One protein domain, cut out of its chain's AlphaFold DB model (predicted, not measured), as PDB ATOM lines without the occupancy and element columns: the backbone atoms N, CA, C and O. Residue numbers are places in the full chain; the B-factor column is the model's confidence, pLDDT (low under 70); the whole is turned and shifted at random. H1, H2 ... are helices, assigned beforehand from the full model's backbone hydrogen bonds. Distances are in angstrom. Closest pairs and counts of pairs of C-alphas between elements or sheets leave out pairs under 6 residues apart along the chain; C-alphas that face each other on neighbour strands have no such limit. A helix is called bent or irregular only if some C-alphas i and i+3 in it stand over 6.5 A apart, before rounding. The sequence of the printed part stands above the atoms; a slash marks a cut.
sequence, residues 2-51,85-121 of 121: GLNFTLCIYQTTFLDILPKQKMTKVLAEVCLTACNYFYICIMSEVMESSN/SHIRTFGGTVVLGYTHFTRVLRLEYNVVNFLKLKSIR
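Overview. This is residues 2 to 51 and 85 to 121 of the 121 residues of the protein "uncharacterized protein LOC113473327" of Diaphorina citri (UniProt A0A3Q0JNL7). Three helices form a loose up-and-down bundle: H2, the longest, and H3 meet near residues 37 to 42 and 98 to 101 and spread from there as a narrow V, and H1 packs on both legs at the open end. Beyond the first residues of H3 lies a loop, residues 85 to 97, with a small paired turn, while the turn at residues 17 to 22, of which 20 to 22 belong to H2, sticks out at the other end. The printed part has 87 residues with three named helices in the order H1, H2, H3 and no named strand, and its class is all helix. It is loose, with a radius of gyration of the C-alphas of 15.5 A, and elongated, spanning 50 by 26 by 18 A.

Along the chain. Find C-alpha 2 at (26.030, 63.003, 84.832); from there H1, residues 2 to 17, runs 24.6 A. It is irregular: C-alphas 13 and 16 are 7.3 A apart, and its line is a rough one. After a tight link of 2 residues, look for C-alpha 20 at (50.737, 74.796, 84.287), where H2, residues 20 to 51, sets out on its 47.5 A. Past the cut, H3 covers residues 98 to 119 over 32.1 A and ends at C-alpha 119, (50.013, 56.518, 78.795).

Arrangement. In this bundle each helix runs against the one before it in the chain. H1 and H2 form a helical hairpin: they touch at a shallow tilt of 26 degrees, opposite ways, and H2 touches H1 with residues 23 to 33 alone. Their closest C-alphas are those of Cys 8 and Val 30, 6.5 A apart. H1 touches H3 with residues 9 to 13 alone, at a shallow tilt of 31 degrees, the same way; the closest C-alphas, of Thr 13 and Leu 115, are 7.3 A apart. H2 and H3 touch at a shallow tilt of 24 degrees, opposite ways, through residues 37 to 42 and 98 to 101 alone; look at Cys 41 and Tyr 98, whose C-alphas are the closest at 6.4 A. In H3 every O i to N i+4 pair is within hydrogen-bond range; in H1 9 of 12 are, and in H2 26 of 28.

Size, cuts and confidence. The C-alphas farthest apart are those of Asn 51 and Arg 121, at 52.2 A. Residues 52 to 84 are not printed, and C-alphas 51 and 85 are 7.2 A apart across the cut, which falls in the link from H2 to H3. Within residues 85 to 97, which hold no named element, residues 88 to 89 pair with residues 94 to 95, antiparallel. The mean pLDDT of the printed part is 71.5; look for values under 70 at residues 2 to 23, 85 to 96, 116 and 118 to 121.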
ATOM      1  N   GLY A   2      25.189  63.846  85.702       55.34
ATOM      2  CA  GLY A   2      26.030  63.003  84.832       55.34
ATOM      3  C   GLY A   2      26.910  63.780  83.842       55.34
ATOM      4  O   GLY A   2      28.077  63.458  83.692       55.34
ATOM      5  N   LEU A   3      26.396  64.869  83.260       52.22
ATOM      6  CA  LEU A   3      27.121  65.680  82.269       52.22
ATOM      7  C   LEU A   3      28.377  66.373  82.847       52.22
ATOM      8  O   LEU A   3      29.420  66.378  82.203       52.22
ATOM      9  N   ASN A   4      28.314  66.862  84.093       60.00
ATOM     10  CA  ASN A   4      29.478  67.430  84.795       60.00
ATOM     11  C   ASN A   4      30.505  66.350  85.159       60.00
ATOM     12  O   ASN A   4      31.705  66.591  85.084       60.00
ATOM     13  N   PHE A   5      30.032  65.148  85.502       62.91
ATOM     14  CA  PHE A   5      30.883  63.991  85.782       62.91
ATOM     15  C   PHE A   5      31.665  63.557  84.536       62.91
ATOM     16  O   PHE A   5      32.877  63.367  84.586       62.91
ATOM     17  N   THR A   6      30.981  63.468  83.393       63.31
ATOM     18  CA  THR A   6      31.600  63.157  82.102       63.31
ATOM     19  C   THR A   6      32.610  64.229  81.687       63.31
ATOM     20  O   THR A   6      33.689  63.877  81.221       63.31
ATOM     21  N   LEU A   7      32.313  65.516  81.910       62.53
ATOM     22  CA  LEU A   7      33.245  66.619  81.641       62.53
ATOM     23  C   LEU A   7      34.491  66.579  82.543       62.53
ATOM     24  O   LEU A   7      35.593  66.733  82.028       62.53
ATOM     25  N   CYS A   8      34.351  66.284  83.841       62.75
ATOM     26  CA  CYS A   8      35.494  66.127  84.754       62.75
ATOM     27  C   CYS A   8      36.399  64.943  84.368       62.75
ATOM     28  O   CYS A   8      37.627  65.062  84.385       62.75
ATOM     29  N   ILE A   9      35.824  63.811  83.947       64.88
ATOM     30  CA  ILE A   9      36.600  62.664  83.435       64.88
ATOM     31  C   ILE A   9      37.297  63.020  82.101       64.88
ATOM     32  O   ILE A   9      38.446  62.639  81.864       64.88
ATOM     33  N   TYR A  10      36.653  63.816  81.242       64.81
ATOM     34  CA  TYR A  10      37.266  64.337  80.012       64.81
ATOM     35  C   TYR A  10      38.395  65.349  80.275       64.81
ATOM     36  O   TYR A  10      39.401  65.367  79.571       64.81
ATOM     37  N   GLN A  11      38.269  66.190  81.298       64.12
ATOM     38  CA  GLN A  11      39.307  67.161  81.657       64.12
ATOM     39  C   GLN A  11      40.517  66.494  82.326       64.12
ATOM     40  O   GLN A  11      41.647  66.930  82.117       64.12
ATOM     41  N   THR A  12      40.306  65.414  83.084       62.28
ATOM     42  CA  THR A  12      41.390  64.642  83.724       62.28
ATOM     43  C   THR A  12      42.165  63.755  82.747       62.28
ATOM     44  O   THR A  12      43.344  63.501  82.972       62.28
ATOM     45  N   THR A  13      41.558  63.335  81.633       63.22
ATOM     46  CA  THR A  13      42.253  62.630  80.534       63.22
ATOM     47  C   THR A  13      43.119  63.561  79.682       63.22
ATOM     48  O   THR A  13      44.159  63.141  79.188       63.22
ATOM     49  N   PHE A  14      42.743  64.835  79.542       62.53
ATOM     50  CA  PHE A  14      43.500  65.843  78.779       62.53
ATOM     51  C   PHE A  14      44.642  66.517  79.567       62.53
ATOM     52  O   PHE A  14      45.297  67.436  79.069       62.53
ATOM     53  N   LEU A  15      44.867  66.078  80.807       60.94
ATOM     54  CA  LEU A  15      45.750  66.718  81.783       60.94
ATOM     55  C   LEU A  15      47.241  66.605  81.411       60.94
ATOM     56  O   LEU A  15      48.015  67.500  81.739       60.94
ATOM     57  N   ASP A  16      47.628  65.568  80.660       59.16
ATOM     58  CA  ASP A  16      49.021  65.334  80.239       59.16
ATOM     59  C   ASP A  16      49.517  66.295  79.135       59.16
ATOM     60  O   ASP A  16      50.713  66.361  78.866       59.16
ATOM     61  N   ILE A  17      48.632  67.081  78.502       63.47
ATOM     62  CA  ILE A  17      48.967  67.917  77.326       63.47
ATOM     63  C   ILE A  17      48.939  69.430  77.653       63.47
ATOM     64  O   ILE A  17      49.227  70.275  76.803       63.47
ATOM     65  N   LEU A  18      48.589  69.825  78.885       62.50
ATOM     66  CA  LEU A  18      48.212  71.208  79.203       62.50
ATOM     67  C   LEU A  18      49.266  72.004  80.009       62.50
ATOM     68  O   LEU A  18      49.898  71.478  80.924       62.50
ATOM     69  N   PRO A  19      49.428  73.317  79.737       67.69
ATOM     70  CA  PRO A  19      50.353  74.183  80.469       67.69
ATOM     71  C   PRO A  19      49.930  74.371  81.936       67.69
ATOM     72  O   PRO A  19      48.739  74.345  82.260       67.69
ATOM     73  N   LYS A  20      50.903  74.662  82.819       65.50
ATOM     74  CA  LYS A  20      50.737  74.796  84.287       65.50
ATOM     75  C   LYS A  20      49.537  75.656  84.730       65.50
ATOM     76  O   LYS A  20      48.967  75.397  85.783       65.50
ATOM     77  N   GLN A  21      49.126  76.648  83.935       66.69
ATOM     78  CA  GLN A  21      47.984  77.520  84.249       66.69
ATOM     79  C   GLN A  21      46.606  76.872  84.045       66.69
ATOM     80  O   GLN A  21      45.653  77.254  84.717       66.69
ATOM     81  N   LYS A  22      46.463  75.889  83.145       69.44
ATOM     82  CA  LYS A  22      45.180  75.177  82.975       69.44
ATOM     83  C   LYS A  22      45.017  74.047  83.997       69.44
ATOM     84  O   LYS A  22      43.893  73.746  84.379       69.44
ATOM     85  N   MET A  23      46.128  73.512  84.511       67.75
ATOM     86  CA  MET A  23      46.152  72.510  85.586       67.75
ATOM     87  C   MET A  23      45.476  73.003  86.868       67.75
ATOM     88  O   MET A  23      44.642  72.305  87.437       67.75
ATOM     89  N   THR A  24      45.801  74.222  87.311       71.12
ATOM     90  CA  THR A  24      45.218  74.808  88.528       71.12
ATOM     91  C   THR A  24      43.721  75.052  88.381       71.12
ATOM     92  O   THR A  24      42.966  74.804  89.320       71.12
ATOM     93  N   LYS A  25      43.272  75.469  87.192       78.81
ATOM     94  CA  LYS A  25      41.849  75.664  86.894       78.81
ATOM     95  C   LYS A  25      41.066  74.345  86.929       78.81
ATOM     96  O   LYS A  25      40.020  74.289  87.565       78.81
ATOM     97  N   VAL A  26      41.592  73.284  86.310       76.88
ATOM     98  CA  VAL A  26      40.947  71.957  86.309       76.88
ATOM     99  C   VAL A  26      40.896  71.365  87.719       76.88
ATOM    100  O   VAL A  26      39.861  70.842  88.123       76.88
ATOM    101  N   LEU A  27      41.969  71.502  88.506       77.06
ATOM    102  CA  LEU A  27      41.977  71.061  89.904       77.06
ATOM    103  C   LEU A  27      40.893  71.774  90.729       77.06
ATOM    104  O   LEU A  27      40.178  71.134  91.497       77.06
ATOM    105  N   ALA A  28      40.741  73.089  90.546       81.19
ATOM    106  CA  ALA A  28      39.714  73.866  91.235       81.19
ATOM    107  C   ALA A  28      38.290  73.412  90.857       81.19
ATOM    108  O   ALA A  28      37.444  73.273  91.739       81.19
ATOM    109  N   GLU A  29      38.033  73.131  89.575       80.06
ATOM    110  CA  GLU A  29      36.736  72.631  89.091       80.06
ATOM    111  C   GLU A  29      36.402  71.231  89.646       80.06
ATOM    112  O   GLU A  29      35.274  70.995  90.094       80.06
ATOM    113  N   VAL A  30      37.382  70.321  89.708       77.94
ATOM    114  CA  VAL A  30      37.212  68.986  90.314       77.94
ATOM    115  C   VAL A  30      36.918  69.093  91.814       77.94
ATOM    116  O   VAL A  30      35.992  68.457  92.315       77.94
ATOM    117  N   CYS A  31      37.631  69.954  92.544       82.12
ATOM    118  CA  CYS A  31      37.344  70.187  93.962       82.12
ATOM    119  C   CYS A  31      35.927  70.745  94.183       82.12
ATOM    120  O   CYS A  31      35.206  70.278  95.063       82.12
ATOM    121  N   LEU A  32      35.494  71.712  93.367       85.62
ATOM    122  CA  LEU A  32      34.154  72.304  93.451       85.62
ATOM    123  C   LEU A  32      33.047  71.277  93.195       85.62
ATOM    124  O   LEU A  32      32.046  71.250  93.918       85.62
ATOM    125  N   THR A  33      33.209  70.426  92.183       80.50
ATOM    126  CA  THR A  33      32.230  69.377  91.866       80.50
ATOM    127  C   THR A  33      32.171  68.304  92.954       80.50
ATOM    128  O   THR A  33      31.068  67.931  93.360       80.50
ATOM    129  N   ALA A  34      33.316  67.891  93.509       81.31
ATOM    130  CA  ALA A  34      33.376  66.970  94.643       81.31
ATOM    131  C   ALA A  34      32.678  67.539  95.894       81.31
ATOM    132  O   ALA A  34      31.874  66.842  96.518       81.31
ATOM    133  N   CYS A  35      32.903  68.817  96.221       85.38
ATOM    134  CA  CYS A  35      32.229  69.494  97.334       85.38
ATOM    135  C   CYS A  35      30.708  69.560  97.147       85.38
ATOM    136  O   CYS A  35      29.955  69.263  98.075       85.38
ATOM    137  N   ASN A  36      30.237  69.904  95.945       84.56
ATOM    138  CA  ASN A  36      28.802  69.914  95.640       84.56
ATOM    139  C   ASN A  36      28.187  68.517  95.779       84.56
ATOM    140  O   ASN A  36      27.109  68.356  96.351       84.56
ATOM    141  N   TYR A  37      28.879  67.493  95.280       81.38
ATOM    142  CA  TYR A  37      28.422  66.113  95.374       81.38
ATOM    143  C   TYR A  37      28.364  65.635  96.839       81.38
ATOM    144  O   TYR A  37      27.388  65.000  97.247       81.38
ATOM    145  N   PHE A  38      29.350  66.013  97.656       83.50
ATOM    146  CA  PHE A  38      29.354  65.761  99.097       83.50
ATOM    147  C   PHE A  38      28.183  66.449  99.814       83.50
ATOM    148  O   PHE A  38      27.488  65.810 100.605       83.50
ATOM    149  N   TYR A  39      27.900  67.714  99.487       86.44
ATOM    150  CA  TYR A  39      26.769  68.455 100.051       86.44
ATOM    151  C   TYR A  39      25.423  67.777  99.759       86.44
ATOM    152  O   TYR A  39      24.599  67.613 100.658       86.44
ATOM    153  N   ILE A  40      25.220  67.312  98.522       82.94
ATOM    154  CA  ILE A  40      24.005  66.580  98.137       82.94
ATOM    155  C   ILE A  40      23.872  65.276  98.939       82.94
ATOM    156  O   ILE A  40      22.774  64.956  99.389       82.94
ATOM    157  N   CYS A  41      24.977  64.555  99.163       81.12
ATOM    158  CA  CYS A  41      24.974  63.328  99.966       81.12
ATOM    159  C   CYS A  41      24.612  63.588 101.440       81.12
ATOM    160  O   CYS A  41      23.882  62.801 102.041       81.12
ATOM    161  N   ILE A  42      25.084  64.696 102.021       84.62
ATOM    162  CA  ILE A  42      24.687  65.101 103.378       84.62
ATOM    163  C   ILE A  42      23.194  65.425 103.419       84.62
ATOM    164  O   ILE A  42      22.487  64.952 104.305       84.62
ATOM    165  N   MET A  43      22.702  66.202 102.453       85.38
ATOM    166  CA  MET A  43      21.289  66.573 102.402       85.38
ATOM    167  C   MET A  43      20.385  65.334 102.302       85.38
ATOM    168  O   MET A  43      19.373  65.259 102.998       85.38
ATOM    169  N   SER A  44      20.761  64.334 101.494       82.38
ATOM    170  CA  SER A  44      20.004  63.079 101.402       82.38
ATOM    171  C   SER A  44      19.959  62.302 102.720       82.38
ATOM    172  O   SER A  44      18.906  61.775 103.066       82.38
ATOM    173  N   GLU A  45      21.062  62.260 103.473       83.44
ATOM    174  CA  GLU A  45      21.119  61.594 104.787       83.44
ATOM    175  C   GLU A  45      20.255  62.317 105.831       83.44
ATOM    176  O   GLU A  45      19.478  61.692 106.553       83.44
ATOM    177  N   VAL A  46      20.328  63.651 105.881       86.06
ATOM    178  CA  VAL A  46      19.506  64.466 106.794       86.06
ATOM    179  C   VAL A  46      18.016  64.294 106.495       86.06
ATOM    180  O   VAL A  46      17.202  64.191 107.419       86.06
ATOM    181  N   MET A  47      17.654  64.239 105.214       84.19
ATOM    182  CA  MET A  47      16.276  64.027 104.788       84.19
ATOM    183  C   MET A  47      15.760  62.643 105.204       84.19
ATOM    184  O   MET A  47      14.657  62.547 105.739       84.19
ATOM    185  N   GLU A  48      16.565  61.589 105.037       82.44
ATOM    186  CA  GLU A  48      16.210  60.230 105.469       82.44
ATOM    187  C   GLU A  48      16.053  60.140 106.994       82.44
ATOM    188  O   GLU A  48      15.069  59.591 107.493       82.44
ATOM    189  N   SER A  49      16.978  60.742 107.746       85.50
ATOM    190  CA  SER A  49      16.913  60.795 109.210       85.50
ATOM    191  C   SER A  49      15.640  61.499 109.694       85.50
ATOM    192  O   SER A  49      14.918  60.993 110.559       85.50
ATOM    193  N   SER A  50      15.303  62.628 109.065       85.44
ATOM    194  CA  SER A  50      14.090  63.396 109.367       85.44
ATOM    195  C   SER A  50      12.816  62.615 109.024       85.44
ATOM    196  O   SER A  50      11.863  62.610 109.805       85.44
ATOM    197  N   ASN A  51      12.801  61.901 107.894       84.25
ATOM    198  CA  ASN A  51      11.687  61.040 107.496       84.25
ATOM    199  C   ASN A  51      11.502  59.854 108.465       84.25
ATOM    200  O   ASN A  51      10.375  59.520 108.841       84.25
ATOM    201  N   SER A  85      12.905  57.222 101.289       56.88
ATOM    202  CA  SER A  85      13.183  58.611 100.915       56.88
ATOM    203  C   SER A  85      14.645  58.849 100.554       56.88
ATOM    204  O   SER A  85      15.090  59.990 100.449       56.88
ATOM    205  N   HIS A  86      15.404  57.790 100.296       55.97
ATOM    206  CA  HIS A  86      16.665  57.928  99.605       55.97
ATOM    207  C   HIS A  86      16.409  58.676  98.301       55.97
ATOM    208  O   HIS A  86      15.541  58.281  97.515       55.97
ATOM    209  N   ILE A  87      17.166  59.752  98.064       57.09
ATOM    210  CA  ILE A  87      17.175  60.436  96.773       57.09
ATOM    211  C   ILE A  87      17.709  59.423  95.764       57.09
ATOM    212  O   ILE A  87      18.912  59.223  95.593       57.09
ATOM    213  N   ARG A  88      16.770  58.699  95.164       54.41
ATOM    214  CA  ARG A  88      17.005  57.625  94.221       54.41
ATOM    215  C   ARG A  88      17.318  58.269  92.888       54.41
ATOM    216  O   ARG A  88      16.427  58.642  92.132       54.41
ATOM    217  N   THR A  89      18.604  58.417  92.614       55.66
ATOM    218  CA  THR A  89      19.065  58.845  91.293       55.66
ATOM    219  C   THR A  89      19.126  57.618  90.385       55.66
ATOM    220  O   THR A  89      19.373  56.504  90.851       55.66
ATOM    221  N   PHE A  90      18.874  57.805  89.087       53.78
ATOM    222  CA  PHE A  90      18.903  56.724  88.093       53.78
ATOM    223  C   PHE A  90      17.809  55.655  88.317       53.78
ATOM    224  O   PHE A  90      18.088  54.464  88.399       53.78
ATOM    225  N   GLY A  91      16.552  56.082  88.490       52.50
ATOM    226  CA  GLY A  91      15.399  55.167  88.523       52.50
ATOM    227  C   GLY A  91      15.327  54.223  89.731       52.50
ATOM    228  O   GLY A  91      14.588  53.247  89.692       52.50
ATOM    229  N   GLY A  92      16.077  54.490  90.806       57.91
ATOM    230  CA  GLY A  92      16.080  53.647  92.008       57.91
ATOM    231  C   GLY A  92      17.339  52.823  92.236       57.91
ATOM    232  O   GLY A  92      17.439  52.205  93.294       57.91
ATOM    233  N   THR A  93      18.292  52.837  91.302       49.78
ATOM    234  CA  THR A  93      19.531  52.047  91.382       49.78
ATOM    235  C   THR A  93      20.588  52.676  92.296       49.78
ATOM    236  O   THR A  93      21.411  51.963  92.867       49.78
ATOM    237  N   VAL A  94      20.575  54.004  92.467       59.31
ATOM    238  CA  VAL A  94      21.581  54.728  93.259       59.31
ATOM    239  C   VAL A  94      20.924  55.398  94.458       59.31
ATOM    240  O   VAL A  94      20.161  56.352  94.308       59.31
ATOM    241  N   VAL A  95      21.248  54.909  95.653       64.81
ATOM    242  CA  VAL A  95      20.901  55.557  96.919       64.81
ATOM    243  C   VAL A  95      21.959  56.617  97.203       64.81
ATOM    244  O   VAL A  95      23.107  56.292  97.462       64.81
ATOM    245  N   LEU A  96      21.626  57.901  97.117       64.88
ATOM    246  CA  LEU A  96      22.583  58.939  97.510       64.88
ATOM    247  C   LEU A  96      22.836  58.847  99.027       64.88
ATOM    248  O   LEU A  96      21.904  58.929  99.819       64.88
ATOM    249  N   GLY A  97      24.094  58.607  99.400       73.06
ATOM    250  CA  GLY A  97      24.556  58.412 100.776       73.06
ATOM    251  C   GLY A  97      26.084  58.294 100.834       73.06
ATOM    252  O   GLY A  97      26.756  58.254  99.795       73.06
ATOM    253  N   TYR A  98      26.660  58.212 102.036       70.38
ATOM    254  CA  TYR A  98      28.124  58.209 102.218       70.38
ATOM    255  C   TYR A  98      28.826  57.023 101.523       70.38
ATOM    256  O   TYR A  98      29.920  57.138 100.960       70.38
ATOM    257  N   THR A  99      28.167  55.865 101.490       73.44
ATOM    258  CA  THR A  99      28.667  54.659 100.810       73.44
ATOM    259  C   THR A  99      28.748  54.836  99.295       73.44
ATOM    260  O   THR A  99      29.654  54.311  98.651       73.44
ATOM    261  N   HIS A 100      27.838  55.610  98.708       74.06
ATOM    262  CA  HIS A 100      27.871  55.925  97.285       74.06
ATOM    263  C   HIS A 100      28.925  56.987  96.966       74.06
ATOM    264  O   HIS A 100      29.600  56.867  95.947       74.06
ATOM    265  N   PHE A 101      29.147  57.954  97.859       76.00
ATOM    266  CA  PHE A 101      30.242  58.921  97.744       76.00
ATOM    267  C   PHE A 101      31.617  58.254  97.651       76.00
ATOM    268  O   PHE A 101      32.368  58.477  96.702       76.00
ATOM    269  N   THR A 102      31.920  57.357  98.587       78.06
ATOM    270  CA  THR A 102      33.208  56.643  98.616       78.06
ATOM    271  C   THR A 102      33.406  55.720  97.410       78.06
ATOM    272  O   THR A 102      34.521  55.605  96.898       78.06
ATOM    273  N   ARG A 103      32.335  55.090  96.905       79.50
ATOM    274  CA  ARG A 103      32.372  54.283  95.672       79.50
ATOM    275  C   ARG A 103      32.698  55.120  94.441       79.50
ATOM    276  O   ARG A 103      33.499  54.686  93.618       79.50
ATOM    277  N   VAL A 104      32.094  56.299  94.333       78.75
ATOM    278  CA  VAL A 104      32.339  57.229  93.228       78.75
ATOM    279  C   VAL A 104      33.789  57.714  93.247       78.75
ATOM    280  O   VAL A 104      34.477  57.560  92.243       78.75
ATOM    281  N   LEU A 105      34.307  58.149  94.401       78.06
ATOM    282  CA  LEU A 105      35.718  58.544  94.534       78.06
ATOM    283  C   LEU A 105      36.694  57.409  94.183       78.06
ATOM    284  O   LEU A 105      37.712  57.625  93.527       78.06
ATOM    285  N   ARG A 106      36.388  56.173  94.600       81.38
ATOM    286  CA  ARG A 106      37.218  55.005  94.268       81.38
ATOM    287  C   ARG A 106      37.230  54.732  92.762       81.38
ATOM    288  O   ARG A 106      38.278  54.392  92.218       81.38
ATOM    289  N   LEU A 107      36.083  54.865  92.096       80.06
ATOM    290  CA  LEU A 107      35.987  54.724  90.642       80.06
ATOM    291  C   LEU A 107      36.814  55.792  89.926       80.06
ATOM    292  O   LEU A 107      37.576  55.443  89.031       80.06
ATOM    293  N   GLU A 108      36.723  57.050  90.354       76.81
ATOM    294  CA  GLU A 108      37.528  58.141  89.794       76.81
ATOM    295  C   GLU A 108      39.028  57.854  89.910       76.81
ATOM    296  O   GLU A 108      39.749  57.908  88.912       76.81
ATOM    297  N   TYR A 109      39.495  57.460  91.099       79.38
ATOM    298  CA  TYR A 109      40.897  57.099  91.316       79.38
ATOM    299  C   TYR A 109      41.347  55.942  90.414       79.38
ATOM    300  O   TYR A 109      42.400  56.018  89.778       79.38
ATOM    301  N   ASN A 110      40.538  54.884  90.317       82.44
ATOM    302  CA  ASN A 110      40.849  53.719  89.490       82.44
ATOM    303  C   ASN A 110      40.918  54.068  87.999       82.44
ATOM    304  O   ASN A 110      41.811  53.583  87.305       82.44
ATOM    305  N   VAL A 111      40.006  54.915  87.512       79.62
ATOM    306  CA  VAL A 111      39.997  55.383  86.119       79.62
ATOM    307  C   VAL A 111      41.262  56.184  85.823       79.62
ATOM    308  O   VAL A 111      41.948  55.889  84.845       79.62
ATOM    309  N   VAL A 112      41.627  57.133  86.688       74.81
ATOM    310  CA  VAL A 112      42.864  57.916  86.529       74.81
ATOM    311  C   VAL A 112      44.096  57.010  86.554       74.81
ATOM    312  O   VAL A 112      44.979  57.151  85.709       74.81
ATOM    313  N   ASN A 113      44.156  56.053  87.480       80.56
ATOM    314  CA  ASN A 113      45.270  55.111  87.575       80.56
ATOM    315  C   ASN A 113      45.403  54.246  86.309       80.56
ATOM    316  O   ASN A 113      46.495  54.096  85.765       80.56
ATOM    317  N   PHE A 114      44.287  53.728  85.794       80.38
ATOM    318  CA  PHE A 114      44.262  52.947  84.556       80.38
ATOM    319  C   PHE A 114      44.732  53.758  83.340       80.38
ATOM    320  O   PHE A 114      45.506  53.266  82.521       80.38
ATOM    321  N   LEU A 115      44.302  55.017  83.236       74.12
ATOM    322  CA  LEU A 115      44.709  55.908  82.149       74.12
ATOM    323  C   LEU A 115      46.205  56.238  82.205       74.12
ATOM    324  O   LEU A 115      46.874  56.180  81.175       74.12
ATOM    325  N   LYS A 116      46.753  56.488  83.402       69.88
ATOM    326  CA  LYS A 116      48.199  56.690  83.591       69.88
ATOM    327  C   LYS A 116      49.015  55.465  83.182       69.88
ATOM    328  O   LYS A 116      50.042  55.610  82.529       69.88
ATOM    329  N   LEU A 117      48.539  54.262  83.509       76.50
ATOM    330  CA  LEU A 117      49.186  53.015  83.087       76.50
ATOM    331  C   LEU A 117      49.178  52.836  81.561       76.50
ATOM    332  O   LEU A 117      50.132  52.295  81.011       76.50
ATOM    333  N   LYS A 118      48.123  53.293  80.875       69.50
ATOM    334  CA  LYS A 118      48.032  53.245  79.409       69.50
ATOM    335  C   LYS A 118      48.926  54.283  78.718       69.50
ATOM    336  O   LYS A 118      49.399  54.002  77.631       69.50
ATOM    337  N   SER A 119      49.157  55.443  79.334       60.62
ATOM    338  CA  SER A 119      50.013  56.518  78.795       60.62
ATOM    339  C   SER A 119      51.515  56.161  78.784       60.62
ATOM    340  O   SER A 119      52.275  56.686  77.981       60.62
ATOM    341  N   ILE A 120      51.950  55.242  79.660       56.62
ATOM    342  CA  ILE A 120      53.358  54.818  79.821       56.62
ATOM    343  C   ILE A 120      53.790  53.714  78.829       56.62
ATOM    344  O   ILE A 120      54.986  53.450  78.703       56.62
ATOM    345  N   ARG A 121      52.851  53.058  78.132       46.25
ATOM    346  CA  ARG A 121      53.125  52.002  77.141       46.25
ATOM    347  C   ARG A 121      52.943  52.527  75.724       46.25
ATOM    348  O   ARG A 121      53.795  52.180  74.882       46.25
TER     349      ARG A 121